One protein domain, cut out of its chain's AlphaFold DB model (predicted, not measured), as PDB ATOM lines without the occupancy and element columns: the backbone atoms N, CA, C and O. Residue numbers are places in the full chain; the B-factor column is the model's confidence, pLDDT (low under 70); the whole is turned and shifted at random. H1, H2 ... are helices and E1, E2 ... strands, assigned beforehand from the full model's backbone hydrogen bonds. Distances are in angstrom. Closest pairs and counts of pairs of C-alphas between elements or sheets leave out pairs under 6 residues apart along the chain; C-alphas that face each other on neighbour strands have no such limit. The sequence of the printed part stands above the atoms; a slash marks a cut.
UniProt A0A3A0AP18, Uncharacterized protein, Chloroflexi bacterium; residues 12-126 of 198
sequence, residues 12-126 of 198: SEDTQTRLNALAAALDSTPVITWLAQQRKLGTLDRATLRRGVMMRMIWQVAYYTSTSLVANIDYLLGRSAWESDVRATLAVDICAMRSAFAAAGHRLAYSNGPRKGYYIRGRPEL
ATOM      1  N   SER A  12     -46.097 -96.045 -98.495       72.62
ATOM      2  CA  SER A  12     -44.655 -96.256 -98.670       72.62
ATOM      3  C   SER A  12     -44.282 -97.745 -98.692       72.62
ATOM      4  O   SER A  12     -43.461 -98.175 -99.508       72.62
ATOM      5  N   GLU A  13     -44.934 -98.547 -97.848       76.62
ATOM      6  CA  GLU A  13     -44.658 -99.980 -97.700       76.62
ATOM      7  C   GLU A  13     -45.109-100.796 -98.925       76.62
ATOM      8  O   GLU A  13     -44.362-101.649 -99.418       76.62
ATOM      9  N   ASP A  14     -46.277-100.475 -99.492       86.00
ATOM     10  CA  ASP A  14     -46.771-101.096-100.731       86.00
ATOM     11  C   ASP A  14     -45.835-100.781-101.915       86.00
ATOM     12  O   ASP A  14     -45.432-101.666-102.676       86.00
ATOM     13  N   THR A  15     -45.377 -99.528-102.015       87.00
ATOM     14  CA  THR A  15     -44.443 -99.100-103.068       87.00
ATOM     15  C   THR A  15     -43.123 -99.874-103.009       87.00
ATOM     16  O   THR A  15     -42.660-100.391-104.030       87.00
ATOM     17  N   GLN A  16     -42.505 -99.992-101.828       90.88
ATOM     18  CA  GLN A  16     -41.241-100.721-101.686       90.88
ATOM     19  C   GLN A  16     -41.417-102.219-101.970       90.88
ATOM     20  O   GLN A  16     -40.565-102.822-102.625       90.88
ATOM     21  N   THR A  17     -42.539-102.806-101.548       90.31
ATOM     22  CA  THR A  17     -42.880-104.207-101.835       90.31
ATOM     23  C   THR A  17     -42.964-104.460-103.341       90.31
ATOM     24  O   THR A  17     -42.346-105.398-103.852       90.31
ATOM     25  N   ARG A  18     -43.644-103.578-104.083       90.56
ATOM     26  CA  ARG A  18     -43.719-103.652-105.552       90.56
ATOM     27  C   ARG A  18     -42.349-103.508-106.208       90.56
ATOM     28  O   ARG A  18     -42.046-104.242-107.144       90.56
ATOM     29  N   LEU A  19     -41.497-102.607-105.717       88.69
ATOM     30  CA  LEU A  19     -40.136-102.449-106.241       88.69
ATOM     31  C   LEU A  19     -39.267-103.684-105.994       88.69
ATOM     32  O   LEU A  19     -38.523-104.085-106.888       88.69
ATOM     33  N   ASN A  20     -39.384-104.312-104.823       90.88
ATOM     34  CA  ASN A  20     -38.691-105.565-104.527       90.88
ATOM     35  C   ASN A  20     -39.140-106.673-105.493       90.88
ATOM     36  O   ASN A  20     -38.301-107.363-106.070       90.88
ATOM     37  N   ALA A  21     -40.451-106.789-105.734       89.75
ATOM     38  CA  ALA A  21     -40.995-107.737-106.705       89.75
ATOM     39  C   ALA A  21     -40.483-107.459-108.129       89.75
ATOM     40  O   ALA A  21     -40.092-108.383-108.840       89.75
ATOM     41  N   LEU A  22     -40.415-106.185-108.535       89.44
ATOM     42  CA  LEU A  22     -39.852-105.796-109.828       89.44
ATOM     43  C   LEU A  22     -38.368-106.144-109.946       89.44
ATOM     44  O   LEU A  22     -37.969-106.625-111.002       89.44
ATOM     45  N   ALA A  23     -37.565-105.931-108.895       84.88
ATOM     46  CA  ALA A  23     -36.146-106.297-108.876       84.88
ATOM     47  C   ALA A  23     -35.943-107.807-109.039       84.88
ATOM     48  O   ALA A  23     -35.072-108.230-109.796       84.88
ATOM     49  N   ALA A  24     -36.763-108.604-108.352       83.19
ATOM     50  CA  ALA A  24     -36.713-110.061-108.414       83.19
ATOM     51  C   ALA A  24     -37.178-110.623-109.772       83.19
ATOM     52  O   ALA A  24     -36.760-111.709-110.161       83.19
ATOM     53  N   ALA A  25     -38.020-109.883-110.498       88.69
ATOM     54  CA  ALA A  25     -38.589-110.283-111.786       88.69
ATOM     55  C   ALA A  25     -37.857-109.688-113.009       88.69
ATOM     56  O   ALA A  25     -38.422-109.634-114.106       88.69
ATOM     57  N   LEU A  26     -36.632-109.182-112.838       89.00
ATOM     58  CA  LEU A  26     -35.840-108.674-113.957       89.00
ATOM     59  C   LEU A  26     -35.350-109.823-114.845       89.00
ATOM     60  O   LEU A  26     -34.777-110.799-114.372       89.00
ATOM     61  N   ASP A  27     -35.557-109.662-116.146       88.12
ATOM     62  CA  ASP A  27     -35.277-110.652-117.182       88.12
ATOM     63  C   ASP A  27     -34.776-109.972-118.474       88.12
ATOM     64  O   ASP A  27     -34.575-108.748-118.549       88.12
ATOM     65  N   SER A  28     -34.589-110.766-119.528       85.81
ATOM     66  CA  SER A  28     -34.217-110.291-120.861       85.81
ATOM     67  C   SER A  28     -35.354-109.634-121.657       85.81
ATOM     68  O   SER A  28     -35.135-109.272-122.812       85.81
ATOM     69  N   THR A  29     -36.558-109.454-121.095       89.81
ATOM     70  CA  THR A  29     -37.682-108.833-121.819       89.81
ATOM     71  C   THR A  29     -37.357-107.376-122.159       89.81
ATOM     72  O   THR A  29     -37.163-106.583-121.230       89.81
ATOM     73  N   PRO A  30     -37.337-106.964-123.445       92.94
ATOM     74  CA  PRO A  30     -36.970-105.605-123.835       92.94
ATOM     75  C   PRO A  30     -37.785-104.543-123.094       92.94
ATOM     76  O   PRO A  30     -38.997-104.688-122.924       92.94
ATOM     77  N   VAL A  31     -37.132-103.450-122.684       94.88
ATOM     78  CA  VAL A  31     -37.771-102.395-121.875       94.88
ATOM     79  C   VAL A  31     -39.062-101.847-122.501       94.88
ATOM     80  O   VAL A  31     -40.029-101.611-121.783       94.88
ATOM     81  N   ILE A  32     -39.114-101.715-123.832       95.94
ATOM     82  CA  ILE A  32     -40.297-101.235-124.567       95.94
ATOM     83  C   ILE A  32     -41.449-102.243-124.472       95.94
ATOM     84  O   ILE A  32     -42.584-101.856-124.197       95.94
ATOM     85  N   THR A  33     -41.158-103.535-124.648       94.94
ATOM     86  CA  THR A  33     -42.150-104.615-124.546       94.94
ATOM     87  C   THR A  33     -42.727-104.688-123.139       94.94
ATOM     88  O   THR A  33     -43.947-104.708-122.973       94.94
ATOM     89  N   TRP A  34     -41.865-104.656-122.119       95.56
ATOM     90  CA  TRP A  34     -42.313-104.641-120.729       95.56
ATOM     91  C   TRP A  34     -43.145-103.389-120.415       95.56
ATOM     92  O   TRP A  34     -44.212-103.490-119.815       95.56
ATOM     93  N   LEU A  35     -42.709-102.208-120.865       96.12
ATOM     94  CA  LEU A  35     -43.435-100.956-120.652       96.12
ATOM     95  C   LEU A  35     -44.835-100.991-121.285       96.12
ATOM     96  O   LEU A  35     -45.802-100.558-120.658       96.12
ATOM     97  N   ALA A  36     -44.966-101.531-122.499       95.06
ATOM     98  CA  ALA A  36     -46.261-101.707-123.151       95.06
ATOM     99  C   ALA A  36     -47.187-102.637-122.347       95.06
ATOM    100  O   ALA A  36     -48.365-102.325-122.167       95.06
ATOM    101  N   GLN A  37     -46.650-103.737-121.806       94.44
ATOM    102  CA  GLN A  37     -47.401-104.642-120.929       94.44
ATOM    103  C   GLN A  37     -47.873-103.931-119.655       94.44
ATOM    104  O   GLN A  37     -49.053-104.011-119.320       94.44
ATOM    105  N   GLN A  38     -46.998-103.181-118.977       94.75
ATOM    106  CA  GLN A  38     -47.377-102.459-117.757       94.75
ATOM    107  C   GLN A  38     -48.415-101.366-118.016       94.75
ATOM    108  O   GLN A  38     -49.349-101.212-117.233       94.75
ATOM    109  N   ARG A  39     -48.309-100.642-119.138       93.88
ATOM    110  CA  ARG A  39     -49.326 -99.658-119.542       93.88
ATOM    111  C   ARG A  39     -50.686-100.301-119.785       93.88
ATOM    112  O   ARG A  39     -51.696 -99.715-119.416       93.88
ATOM    113  N   LYS A  40     -50.711-101.501-120.375       94.31
ATOM    114  CA  LYS A  40     -51.948-102.261-120.583       94.31
ATOM    115  C   LYS A  40     -52.573-102.718-119.261       94.31
ATOM    116  O   LYS A  40     -53.792-102.737-119.157       94.31
ATOM    117  N   LEU A  41     -51.751-103.088-118.277       93.31
ATOM    118  CA  LEU A  41     -52.227-103.483-116.948       93.31
ATOM    119  C   LEU A  41     -52.719-102.283-116.126       93.31
ATOM    120  O   LEU A  41     -53.681-102.420-115.381       93.31
ATOM    121  N   GLY A  42     -52.075-101.119-116.257       90.44
ATOM    122  CA  GLY A  42     -52.495 -99.881-115.590       90.44
ATOM    123  C   GLY A  42     -52.354 -99.893-114.062       90.44
ATOM    124  O   GLY A  42     -52.963 -99.070-113.389       90.44
ATOM    125  N   THR A  43     -51.574-100.821-113.502       87.00
ATOM    126  CA  THR A  43     -51.500-101.073-112.050       87.00
ATOM    127  C   THR A  43     -50.389-100.310-111.329       87.00
ATOM    128  O   THR A  43     -50.394-100.227-110.100       87.00
ATOM    129  N   LEU A  44     -49.417 -99.774-112.070       90.75
ATOM    130  CA  LEU A  44     -48.266 -99.077-111.503       90.75
ATOM    131  C   LEU A  44     -48.488 -97.568-111.522       90.75
ATOM    132  O   LEU A  44     -48.823 -96.991-112.558       90.75
ATOM    133  N   ASP A  45     -48.222 -96.924-110.388       94.06
ATOM    134  CA  ASP A  45     -48.112 -95.473-110.342       94.06
ATOM    135  C   ASP A  45     -46.916 -94.987-111.187       94.06
ATOM    136  O   ASP A  45     -46.034 -95.749-111.605       94.06
ATOM    137  N   ARG A  46     -46.874 -93.676-111.435       94.56
ATOM    138  CA  ARG A  46     -45.856 -93.055-112.288       94.56
ATOM    139  C   ARG A  46     -44.430 -93.258-111.763       94.56
ATOM    140  O   ARG A  46     -43.528 -93.484-112.570       94.56
ATOM    141  N   ALA A  47     -44.215 -93.177-110.451       95.75
ATOM    142  CA  ALA A  47     -42.892 -93.320-109.849       95.75
ATOM    143  C   ALA A  47     -42.411 -94.775-109.920       95.75
ATOM    144  O   ALA A  47     -41.276 -95.036-110.320       95.75
ATOM    145  N   THR A  48     -43.287 -95.731-109.617       95.88
ATOM    146  CA  THR A  48     -43.012 -97.166-109.719       95.88
ATOM    147  C   THR A  48     -42.737 -97.573-111.164       95.88
ATOM    148  O   THR A  48     -41.773 -98.297-111.423       95.88
ATOM    149  N   LEU A  49     -43.499 -97.047-112.131       96.31
ATOM    150  CA  LEU A  49     -43.242 -97.282-113.553       96.31
ATOM    151  C   LEU A  49     -41.880 -96.718-113.985       96.31
ATOM    152  O   LEU A  49     -41.103 -97.420-114.633       96.31
ATOM    153  N   ARG A  50     -41.559 -95.479-113.586       97.88
ATOM    154  CA  ARG A  50     -40.267 -94.828-113.859       97.88
ATOM    155  C   ARG A  50     -39.093 -95.637-113.310       97.88
ATOM    156  O   ARG A  50     -38.168 -95.954-114.060       97.88
ATOM    157  N   ARG A  51     -39.165 -96.041-112.039       97.94
ATOM    158  CA  ARG A  51     -38.156 -96.893-111.385       97.94
ATOM    159  C   ARG A  51     -38.023 -98.242-112.084       97.94
ATOM    160  O   ARG A  51     -36.904 -98.662-112.360       97.94
ATOM    161  N   GLY A  52     -39.133 -98.884-112.450       96.94
ATOM    162  CA  GLY A  52     -39.123-100.152-113.183       96.94
ATOM    163  C   GLY A  52     -38.430-100.054-114.548       96.94
ATOM    164  O   GLY A  52     -37.600-100.905-114.878       96.94
ATOM    165  N   VAL A  53     -38.689 -98.983-115.311       97.69
ATOM    166  CA  VAL A  53     -37.981 -98.711-116.577       97.69
ATOM    167  C   VAL A  53     -36.483 -98.508-116.329       97.69
ATOM    168  O   VAL A  53     -35.669 -99.157-116.986       97.69
ATOM    169  N   MET A  54     -36.102 -97.673-115.354       98.19
ATOM    170  CA  MET A  54     -34.690 -97.445-115.015       98.19
ATOM    171  C   MET A  54     -33.976 -98.735-114.592       98.19
ATOM    172  O   MET A  54     -32.864 -99.006-115.047       98.19
ATOM    173  N   MET A  55     -34.607 -99.544-113.737       97.50
ATOM    174  CA  MET A  55     -34.069-100.826-113.280       97.50
ATOM    175  C   MET A  55     -33.814-101.762-114.455       97.50
ATOM    176  O   MET A  55     -32.723-102.315-114.544       97.50
ATOM    177  N   ARG A  56     -34.766-101.883-115.389       96.00
ATOM    178  CA  ARG A  56     -34.610-102.715-116.594       96.00
ATOM    179  C   ARG A  56     -33.522-102.211-117.523       96.00
ATOM    180  O   ARG A  56     -32.726-103.008-118.002       96.00
ATOM    181  N   MET A  57     -33.431-100.902-117.734       96.38
ATOM    182  CA  MET A  57     -32.355-100.316-118.530       96.38
ATOM    183  C   MET A  57     -30.975-100.652-117.951       96.38
ATOM    184  O   MET A  57     -30.114-101.186-118.653       96.38
ATOM    185  N   ILE A  58     -30.773-100.393-116.655       96.12
ATOM    186  CA  ILE A  58     -29.506-100.699-115.973       96.12
ATOM    187  C   ILE A  58     -29.251-102.209-115.970       96.12
ATOM    188  O   ILE A  58     -28.115-102.636-116.178       96.12
ATOM    189  N   TRP A  59     -30.301-103.010-115.777       94.25
ATOM    190  CA  TRP A  59     -30.227-104.461-115.845       94.25
ATOM    191  C   TRP A  59     -29.899-104.971-117.237       94.25
ATOM    192  O   TRP A  59     -29.317-106.027-117.307       94.25
ATOM    193  N   GLN A  60     -30.225-104.295-118.336       91.38
ATOM    194  CA  GLN A  60     -29.980-104.830-119.681       91.38
ATOM    195  C   GLN A  60     -28.639-104.367-120.242       91.38
ATOM    196  O   GLN A  60     -27.810-105.202-120.608       91.38
ATOM    197  N   VAL A  61     -28.400-103.056-120.245       91.81
ATOM    198  CA  VAL A  61     -27.258-102.441-120.946       91.81
ATOM    199  C   VAL A  61     -26.096-102.122-120.001       91.81
ATOM    200  O   VAL A  61     -24.942-102.152-120.419       91.81
ATOM    201  N   ALA A  62     -26.382-101.885-118.714       92.38
ATOM    202  CA  ALA A  62     -25.437-101.361-117.727       92.38
ATOM    203  C   ALA A  62     -24.774-100.025-118.140       92.38
ATOM    204  O   ALA A  62     -24.959 -99.496-119.230       92.38
ATOM    205  N   TYR A  63     -24.033 -99.436-117.204       96.25
ATOM    206  CA  TYR A  63     -23.276 -98.190-117.346       96.25
ATOM    207  C   TYR A  63     -24.068 -96.985-117.876       96.25
ATOM    208  O   TYR A  63     -23.507 -96.089-118.499       96.25
ATOM    209  N   TYR A  64     -25.358 -96.883-117.553       96.94
ATOM    210  CA  TYR A  64     -26.091 -95.647-117.811       96.94
ATOM    211  C   TYR A  64     -25.621 -94.537-116.865       96.94
ATOM    212  O   TYR A  64     -25.600 -94.698-115.647       96.94
ATOM    213  N   THR A  65     -25.265 -93.376-117.402       98.00
ATOM    214  CA  THR A  65     -25.042 -92.162-116.604       98.00
ATOM    215  C   THR A  65     -26.372 -91.555-116.151       98.00
ATOM    216  O   THR A  65     -27.408 -91.800-116.771       98.00
ATOM    217  N   SER A  66     -26.353 -90.704-115.120       97.81
ATOM    218  CA  SER A  66     -27.542 -89.959-114.677       97.81
ATOM    219  C   SER A  66     -28.202 -89.192-115.827       97.81
ATOM    220  O   SER A  66     -29.404 -89.316-116.028       97.81
ATOM    221  N   THR A  67     -27.415 -88.480-116.640       97.75
ATOM    222  CA  THR A  67     -27.918 -87.729-117.801       97.75
ATOM    223  C   THR A  67     -28.589 -88.644-118.821       97.75
ATOM    224  O   THR A  67     -29.676 -88.338-119.302       97.75
ATOM    225  N   SER A  68     -27.981 -89.796-119.123       97.69
ATOM    226  CA  SER A  68     -28.580 -90.751-120.059       97.69
ATOM    227  C   SER A  68     -29.835 -91.423-119.502       97.69
ATOM    228  O   SER A  68     -30.763 -91.644-120.270       97.69
ATOM    229  N   LEU A  69     -29.907 -91.714-118.194       97.88
ATOM    230  CA  LEU A  69     -31.140 -92.227-117.582       97.88
ATOM    231  C   LEU A  69     -32.264 -91.208-117.734       97.88
ATOM    232  O   LEU A  69     -33.329 -91.564-118.225       97.88
ATOM    233  N   VAL A  70     -31.999 -89.943-117.400       98.25
ATOM    234  CA  VAL A  70     -32.982 -88.861-117.536       98.25
ATOM    235  C   VAL A  70     -33.496 -88.751-118.969       98.25
ATOM    236  O   VAL A  70     -34.698 -88.850-119.191       98.25
ATOM    237  N   ALA A  71     -32.590 -88.647-119.945       98.00
ATOM    238  CA  ALA A  71     -32.963 -88.493-121.350       98.00
ATOM    239  C   ALA A  71     -33.783 -89.679-121.894       98.00
ATOM    240  O   ALA A  71     -34.734 -89.489-122.648       98.00
ATOM    241  N   ASN A  72     -33.442 -90.911-121.509       97.94
ATOM    242  CA  ASN A  72     -34.178 -92.093-121.960       97.94
ATOM    243  C   ASN A  72     -35.550 -92.220-121.287       97.94
ATOM    244  O   ASN A  72     -36.510 -92.631-121.932       97.94
ATOM    245  N   ILE A  73     -35.667 -91.860-120.010       98.19
ATOM    246  CA  ILE A  73     -36.967 -91.819-119.334       98.19
ATOM    247  C   ILE A  73     -37.851 -90.722-119.928       98.19
ATOM    248  O   ILE A  73     -39.022 -90.989-120.179       98.19
ATOM    249  N   ASP A  74     -37.300 -89.544-120.232       97.69
ATOM    250  CA  ASP A  74     -38.025 -88.487-120.948       97.69
ATOM    251  C   ASP A  74     -38.561 -88.987-122.288       97.69
ATOM    252  O   ASP A  74     -39.710 -88.723-122.634       97.69
ATOM    253  N   TYR A  75     -37.744 -89.737-123.028       97.62
ATOM    254  CA  TYR A  75     -38.140 -90.323-124.302       97.62
ATOM    255  C   TYR A  75     -39.243 -91.387-124.147       97.62
ATOM    256  O   TYR A  75     -40.218 -91.379-124.894       97.62
ATOM    257  N   LEU A  76     -39.117 -92.298-123.176       97.06
ATOM    258  CA  LEU A  76     -40.028 -93.441-123.025       97.06
ATOM    259  C   LEU A  76     -41.340 -93.092-122.307       97.06
ATOM    260  O   LEU A  76     -42.404 -93.621-122.651       97.06
ATOM    261  N   LEU A  77     -41.269 -92.248-121.277       96.81
ATOM    262  CA  LEU A  77     -42.376 -91.925-120.373       96.81
ATOM    263  C   LEU A  77     -42.865 -90.476-120.500       96.81
ATOM    264  O   LEU A  77     -43.933 -90.166-119.976       96.81
ATOM    265  N   GLY A  78     -42.135 -89.618-121.217       97.12
ATOM    266  CA  GLY A  78     -42.413 -88.187-121.318       97.12
ATOM    267  C   GLY A  78     -41.795 -87.387-120.169       97.12
ATOM    268  O   GLY A  78     -41.548 -87.910-119.087       97.12
ATOM    269  N   ARG A  79     -41.600 -86.078-120.374       94.44
ATOM    270  CA  ARG A  79     -41.012 -85.174-119.358       94.44
ATOM    271  C   ARG A  79     -41.817 -85.092-118.061       94.44
ATOM    272  O   ARG A  79     -41.256 -84.847-117.002       94.44
ATOM    273  N   SER A  80     -43.128 -85.329-118.131       94.69
ATOM    274  CA  SER A  80     -44.011 -85.376-116.959       94.69
ATOM    275  C   SER A  80     -43.757 -86.586-116.055       94.69
ATOM    276  O   SER A  80     -44.358 -86.679-114.981       94.69
ATOM    277  N   ALA A  81     -42.885 -87.511-116.475       94.12
ATOM    278  CA  ALA A  81     -42.377 -88.577-115.630       94.12
ATOM    279  C   ALA A  81     -41.579 -88.034-114.444       94.12
ATOM    280  O   ALA A  81     -41.503 -88.733-113.444       94.12
ATOM    281  N   TRP A  82     -41.017 -86.828-114.520       95.75
ATOM    282  CA  TRP A  82     -40.255 -86.218-113.432       95.75
ATOM    283  C   TRP A  82     -41.083 -85.220-112.631       95.75
ATOM    284  O   TRP A  82     -42.052 -84.646-113.131       95.75
ATOM    285  N   GLU A  83     -40.679 -85.005-111.382       93.31
ATOM    286  CA  GLU A  83     -41.152 -83.867-110.595       93.31
ATOM    287  C   GLU A  83     -40.393 -82.592-111.003       93.31
ATOM    288  O   GLU A  83     -39.558 -82.609-111.912       93.31
ATOM    289  N   SER A  84     -40.687 -81.470-110.342       91.38
ATOM    290  CA  SER A  84     -40.063 -80.174-110.641       91.38
ATOM    291  C   SER A  84     -38.535 -80.206-110.534       91.38
ATOM    292  O   SER A  84     -37.856 -79.572-111.341       91.38
ATOM    293  N   ASP A  85     -37.987 -80.982-109.592       96.69
ATOM    294  CA  ASP A  85     -36.551 -81.230-109.475       96.69
ATOM    295  C   ASP A  85     -36.193 -82.653-109.929       96.69
ATOM    296  O   ASP A  85     -36.263 -83.635-109.181       96.69
ATOM    297  N   VAL A  86     -35.748 -82.753-111.183       97.50
ATOM    298  CA  VAL A  86     -35.297 -84.005-111.807       97.50
ATOM    299  C   VAL A  86     -34.136 -84.643-111.036       97.50
ATOM    300  O   VAL A  86     -34.070 -85.868-110.925       97.50
ATOM    301  N   ARG A  87     -33.204 -83.846-110.492       97.00
ATOM    302  CA  ARG A  87     -32.020 -84.382-109.799       97.00
ATOM    303  C   ARG A  87     -32.402 -84.968-108.450       97.00
ATOM    304  O   ARG A  87     -31.947 -86.069-108.135       97.00
ATOM    305  N   ALA A  88     -33.239 -84.264-107.690       97.38
ATOM    306  CA  ALA A  88     -33.766 -84.769-106.426       97.38
ATOM    307  C   ALA A  88     -34.599 -86.041-106.649       97.38
ATOM    308  O   ALA A  88     -34.349 -87.056-105.998       97.38
ATOM    309  N   THR A  89     -35.494 -86.026-107.644       97.62
ATOM    310  CA  THR A  89     -36.309 -87.196-108.018       97.62
ATOM    311  C   THR A  89     -35.430 -88.401-108.355       97.62
ATOM    312  O   THR A  89     -35.628 -89.495-107.825       97.62
ATOM    313  N   LEU A  90     -34.406 -88.199-109.193       97.88
ATOM    314  CA  LEU A  90     -33.474 -89.257-109.568       97.88
ATOM    315  C   LEU A  90     -32.706 -89.799-108.354       97.88
ATOM    316  O   LEU A  90     -32.507 -91.006-108.253       97.88
ATOM    317  N   ALA A  91     -32.266 -88.939-107.432       97.81
ATOM    318  CA  ALA A  91     -31.553 -89.373-106.230       97.81
ATOM    319  C   ALA A  91     -32.430 -90.267-105.335       97.81
ATOM    320  O   ALA A  91     -31.963 -91.315-104.877       97.81
ATOM    321  N   VAL A  92     -33.699 -89.892-105.147       97.19
ATOM    322  CA  VAL A  92     -34.696 -90.693-104.418       97.19
ATOM    323  C   VAL A  92     -34.917 -92.039-105.109       97.19
ATOM    324  O   VAL A  92     -34.855 -93.082-104.458       97.19
ATOM    325  N   ASP A  93     -35.094 -92.040-106.431       98.00
ATOM    326  CA  ASP A  93     -35.302 -93.269-107.199       98.00
ATOM    327  C   ASP A  93     -34.093 -94.209-107.127       98.00
ATOM    328  O   ASP A  93     -34.257 -95.405-106.895       98.00
ATOM    329  N   ILE A  94     -32.869 -93.685-107.251       98.19
ATOM    330  CA  ILE A  94     -31.641 -94.480-107.111       98.19
ATOM    331  C   ILE A  94     -31.520 -95.075-105.703       98.19
ATOM    332  O   ILE A  94     -31.064 -96.212-105.563       98.19
ATOM    333  N   CYS A  95     -31.931 -94.344-104.663       97.75
ATOM    334  CA  CYS A  95     -31.962 -94.861-103.295       97.75
ATOM    335  C   CYS A  95     -32.942 -96.040-103.167       97.75
ATOM    336  O   CYS A  95     -32.542 -97.123-102.740       97.75
ATOM    337  N   ALA A  96     -34.181 -95.873-103.636       96.88
ATOM    338  CA  ALA A  96     -35.196 -96.929-103.615       96.88
ATOM    339  C   ALA A  96     -34.758 -98.169-104.418       96.88
ATOM    340  O   ALA A  96     -34.896 -99.307-103.965       96.88
ATOM    341  N   MET A  97     -34.149 -97.953-105.587       97.62
ATOM    342  CA  MET A  97     -33.610 -99.025-106.423       97.62
ATOM    343  C   MET A  97     -32.463 -99.774-105.740       97.62
ATOM    344  O   MET A  97     -32.388-100.993-105.870       97.62
ATOM    345  N   ARG A  98     -31.573 -99.092-105.001       98.00
ATOM    346  CA  ARG A  98     -30.514 -99.766-104.226       98.00
ATOM    347  C   ARG A  98     -31.105-100.740-103.213       98.00
ATOM    348  O   ARG A  98     -30.628-101.870-103.152       98.00
ATOM    349  N   SER A  99     -32.133-100.321-102.479       96.12
ATOM    350  CA  SER A  99     -32.836-101.183-101.522       96.12
ATOM    351  C   SER A  99     -33.503-102.370-102.217       96.12
ATOM    352  O   SER A  99     -33.330-103.506-101.784       96.12
ATOM    353  N   ALA A 100     -34.180-102.130-103.343       96.38
ATOM    354  CA  ALA A 100     -34.847-103.186-104.103       96.38
ATOM    355  C   ALA A 100     -33.865-104.221-104.675       96.38
ATOM    356  O   ALA A 100     -34.082-105.425-104.552       96.38
ATOM    357  N   PHE A 101     -32.742-103.773-105.247       95.75
ATOM    358  CA  PHE A 101     -31.693-104.682-105.709       95.75
ATOM    359  C   PHE A 101     -31.049-105.454-104.556       95.75
ATOM    360  O   PHE A 101     -30.798-106.646-104.716       95.75
ATOM    361  N   ALA A 102     -30.818-104.813-103.406       95.12
ATOM    362  CA  ALA A 102     -30.270-105.484-102.229       95.12
ATOM    363  C   ALA A 102     -31.194-106.604-101.731       95.12
ATOM    364  O   ALA A 102     -30.714-107.701-101.454       95.12
ATOM    365  N   ALA A 103     -32.510-106.364-101.705       93.50
ATOM    366  CA  ALA A 103     -33.507-107.383-101.369       93.50
ATOM    367  C   ALA A 103     -33.502-108.570-102.353       93.50
ATOM    368  O   ALA A 103     -33.769-109.699-101.955       93.50
ATOM    369  N   ALA A 104     -33.140-108.334-103.618       91.44
ATOM    370  CA  ALA A 104     -32.968-109.369-104.639       91.44
ATOM    371  C   ALA A 104     -31.561-110.016-104.651       91.44
ATOM    372  O   ALA A 104     -31.241-110.765-105.571       91.44
ATOM    373  N   GLY A 105     -30.694-109.726-103.671       93.12
ATOM    374  CA  GLY A 105     -29.338-110.291-103.597       93.12
ATOM    375  C   GLY A 105     -28.317-109.640-104.540       93.12
ATOM    376  O   GLY A 105     -27.246-110.194-104.790       93.12
ATOM    377  N   HIS A 106     -28.619-108.452-105.061       94.94
ATOM    378  CA  HIS A 106     -27.774-107.709-105.992       94.94
ATOM    379  C   HIS A 106     -27.344-106.352-105.423       94.94
ATOM    380  O   HIS A 106     -27.922-105.830-104.474       94.94
ATOM    381  N   ARG A 107     -26.327-105.721-106.026       96.81
ATOM    382  CA  ARG A 107     -25.894-104.373-105.619       96.81
ATOM    383  C   ARG A 107     -25.852-103.414-106.800       96.81
ATOM    384  O   ARG A 107     -25.016-103.560-107.686       96.81
ATOM    385  N   LEU A 108     -26.687-102.376-106.759       97.69
ATOM    386  CA  LEU A 108     -26.586-101.234-107.669       97.69
ATOM    387  C   LEU A 108     -25.368-100.370-107.301       97.69
ATOM    388  O   LEU A 108     -25.287 -99.811-106.204       97.69
ATOM    389  N   ALA A 109     -24.421-100.254-108.226       97.31
ATOM    390  CA  ALA A 109     -23.176 -99.507-108.076       97.31
ATOM    391  C   ALA A 109     -23.022 -98.460-109.190       97.31
ATOM    392  O   ALA A 109     -23.709 -98.516-110.207       97.31
ATOM    393  N   TYR A 110     -22.114 -97.501-108.996       97.69
ATOM    394  CA  TYR A 110     -21.738 -96.516-110.010       97.69
ATOM    395  C   TYR A 110     -20.241 -96.624-110.288       97.69
ATOM    396  O   TYR A 110     -19.440 -96.703-109.355       97.69
ATOM    397  N   SER A 111     -19.864 -96.652-111.560       97.31
ATOM    398  CA  SER A 111     -18.471 -96.629-111.996       97.31
ATOM    399  C   SER A 111     -18.092 -95.227-112.468       97.31
ATOM    400  O   SER A 111     -18.809 -94.631-113.270       97.31
ATOM    401  N   ASN A 112     -16.947 -94.733-111.998       96.69
ATOM    402  CA  ASN A 112     -16.285 -93.519-112.491       96.69
ATOM    403  C   ASN A 112     -15.092 -93.831-113.418       96.69
ATOM    404  O   ASN A 112     -14.345 -92.925-113.768       96.69
ATOM    405  N   GLY A 113     -14.883 -95.104-113.777       95.25
ATOM    406  CA  GLY A 113     -13.779 -95.537-114.636       95.25
ATOM    407  C   GLY A 113     -14.072 -95.394-116.138       95.25
ATOM    408  O   GLY A 113     -14.997 -94.674-116.518       95.25
ATOM    409  N   PRO A 114     -13.347 -96.137-117.002       94.19
ATOM    410  CA  PRO A 114     -13.504 -96.076-118.462       94.19
ATOM    411  C   PRO A 114     -14.937 -96.341-118.942       94.19
ATOM    412  O   PRO A 114     -15.404 -95.740-119.902       94.19
ATOM    413  N   ARG A 115     -15.661 -97.219-118.236       93.38
ATOM    414  CA  ARG A 115     -17.107 -97.410-118.397       93.38
ATOM    415  C   ARG A 115     -17.821 -96.659-117.280       93.38
ATOM    416  O   ARG A 115     -17.971 -97.191-116.176       93.38
ATOM    417  N   LYS A 116     -18.191 -95.405-117.533       96.88
ATOM    418  CA  LYS A 116     -18.853 -94.540-116.547       96.88
ATOM    419  C   LYS A 116     -20.354 -94.815-116.501       96.88
ATOM    420  O   LYS A 116     -20.997 -94.782-117.540       96.88
ATOM    421  N   GLY A 117     -20.923 -95.006-115.309       97.88
ATOM    422  CA  GLY A 117     -22.373 -95.140-115.126       97.88
ATOM    423  C   GLY A 117     -22.807 -96.207-114.119       97.88
ATOM    424  O   GLY A 117     -21.981 -96.876-113.493       97.88
ATOM    425  N   TYR A 118     -24.122 -96.352-113.963       97.94
ATOM    426  CA  TYR A 118     -24.770 -97.300-113.062       97.94
ATOM    427  C   TYR A 118     -24.742 -98.726-113.606       97.94
ATOM    428  O   TYR A 118     -25.078 -98.955-114.762       97.94
ATOM    429  N   TYR A 119     -24.406 -99.697-112.763       96.44
ATOM    430  CA  TYR A 119     -24.401-101.119-113.110       96.44
ATOM    431  C   TYR A 119     -24.812-101.976-111.910       96.44
ATOM    432  O   TYR A 119     -24.747-101.528-110.762       96.44
ATOM    433  N   ILE A 120     -25.216-103.221-112.168       96.12
ATOM    434  CA  ILE A 120     -25.571-104.187-111.123       96.12
ATOM    435  C   ILE A 120     -24.407-105.150-110.901       96.12
ATOM    436  O   ILE A 120     -24.026-105.901-111.797       96.12
ATOM    437  N   ARG A 121     -23.832-105.134-109.697       95.06
ATOM    438  CA  ARG A 121     -22.836-106.117-109.261       95.06
ATOM    439  C   ARG A 121     -23.543-107.395-108.812       95.06
ATOM    440  O   ARG A 121     -24.531-107.323-108.083       95.06
ATOM    441  N   GLY A 122     -23.007-108.543-109.225       86.44
ATOM    442  CA  GLY A 122     -23.612-109.855-108.976       86.44
ATOM    443  C   GLY A 122     -24.715-110.223-109.972       86.44
ATOM    444  O   GLY A 122     -25.386-111.230-109.777       86.44
ATOM    445  N   ARG A 123     -24.912-109.424-111.031       85.50
ATOM    446  CA  ARG A 123     -25.754-109.805-112.168       85.50
ATOM    447  C   ARG A 123     -25.052-110.927-112.953       85.50
ATOM    448  O   ARG A 123     -23.850-110.795-113.201       85.50
ATOM    449  N   PRO A 124     -25.763-111.990-113.366       81.81
ATOM    450  CA  PRO A 124     -25.197-112.988-114.266       81.81
ATOM    451  C   PRO A 124     -24.868-112.356-115.626       81.81
ATOM    452  O   PRO A 124     -25.583-111.478-116.106       81.81
ATOM    453  N   GLU A 125     -23.783-112.801-116.256       81.12
ATOM    454  CA  GLU A 125     -23.334-112.267-117.550       81.12
ATOM    455  C   GLU A 125     -24.393-112.433-118.650       81.12
ATOM    456  O   GLU A 125     -24.585-111.546-119.482       81.12
ATOM    457  N   LEU A 126     -25.138-113.538-118.594       80.06
ATOM    458  CA  LEU A 126     -26.269-113.832-119.463       80.06
ATOM    459  C   LEU A 126     -27.518-114.118-118.632       80.06
ATOM    460  O   LEU A 126     -27.443-114.678-117.538       80.06
TER     461      LEU A 126
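Overview. This is residues 12 to 126 of the 198 residues of an uncharacterized protein of Chloroflexi bacterium (UniProt A0A3A0AP18). H3 runs through the core of a compact helical body, with H1, H2, H4 and H5 packed round it. A two-stranded hairpin, E1 and E2, covers one end of this body, E2 next to the later part of H3 and E1 next to the later part of H5. The printed part has 115 residues, with five named helices followed by two named strands, H1 H2 H3 H4 H5 E1 E2; the sheet has the order E1 - E2 and is antiparallel, and the class is mostly helix. The whole is compact, with a radius of gyration of the C-alphas of 13.2 A, and rounded, spanning 37 by 28 by 27 A.

Along the chain. Find C-alpha 12 at (-44.655, -96.256, -98.670); from there H1 runs through residues 12 to 24, 18.7 A long. H2 follows at residues 31 to 41, 15.3 A. Look next at H3, residues 46 to 61, which begins at (-45.856, -93.055, -112.288) and measures 22.6 A. H4 takes residues 66 to 77, 16.0 A, and H5, the longest helix, residues 86 to 103, 25.7 A. The strands E1, residues 107 to 111, and E2, residues 117 to 121, measure 12.5 A each; E2 ends at C-alpha 121, (-22.836, -106.117, -109.261).

Arrangement. Start at H3, the hub, which touches four helices. With its residues 48 to 55 alone it touches H1, closest at the C-alphas of Leu 22 and Gly 52, 6.6 A, at a shallow tilt of 23 degrees, the same way. H2 and H3 form a helical hairpin, closest at the C-alphas of Val 31 and Arg 56, 6.2 A, with a shallow tilt of 27 degrees, opposite ways. H3 touches H4 with residues 50 to 54 alone, closest at the C-alphas of Met 54 and Leu 69, 6.8 A, at a steep tilt of 61 degrees. H3 and H5 only just touch, with 3 pairs of C-alphas within 8 A, the closest Arg 51 and Asp 93, 6.2 A. H5 touches H1 with residues 96 to 103 alone, closest at the C-alphas of Asn 20 and Ala 100, 4.5 A. H4 and H5 only just touch, with 3 pairs of C-alphas within 8 A, the closest Val 70 and Val 86, 7.9 A, about perpendicular at 88 degrees. H1 and H2 are apart. Now look at the hairpin of E1 and E2: N 109 and O 119 are 2.9 A apart and N 121 and O 107 2.8 A, within hydrogen-bond range. The closest C-alphas of H3 and E2 are those of Ile 58 and Tyr 119, 5.9 A; of H5 and E1, Arg 98 and Leu 108, 5.4 A. In H1, H2, H3, H4 and H5 every O i to N i+4 pair is within hydrogen-bond range.

Size, cuts and confidence. The two C-alphas farthest apart are those of Leu 41 and Pro 114, 39.5 A. The printed part has no cut, and no link between its named elements is long. The mean pLDDT of the printed part is 93.9, and no printed residue is under 70.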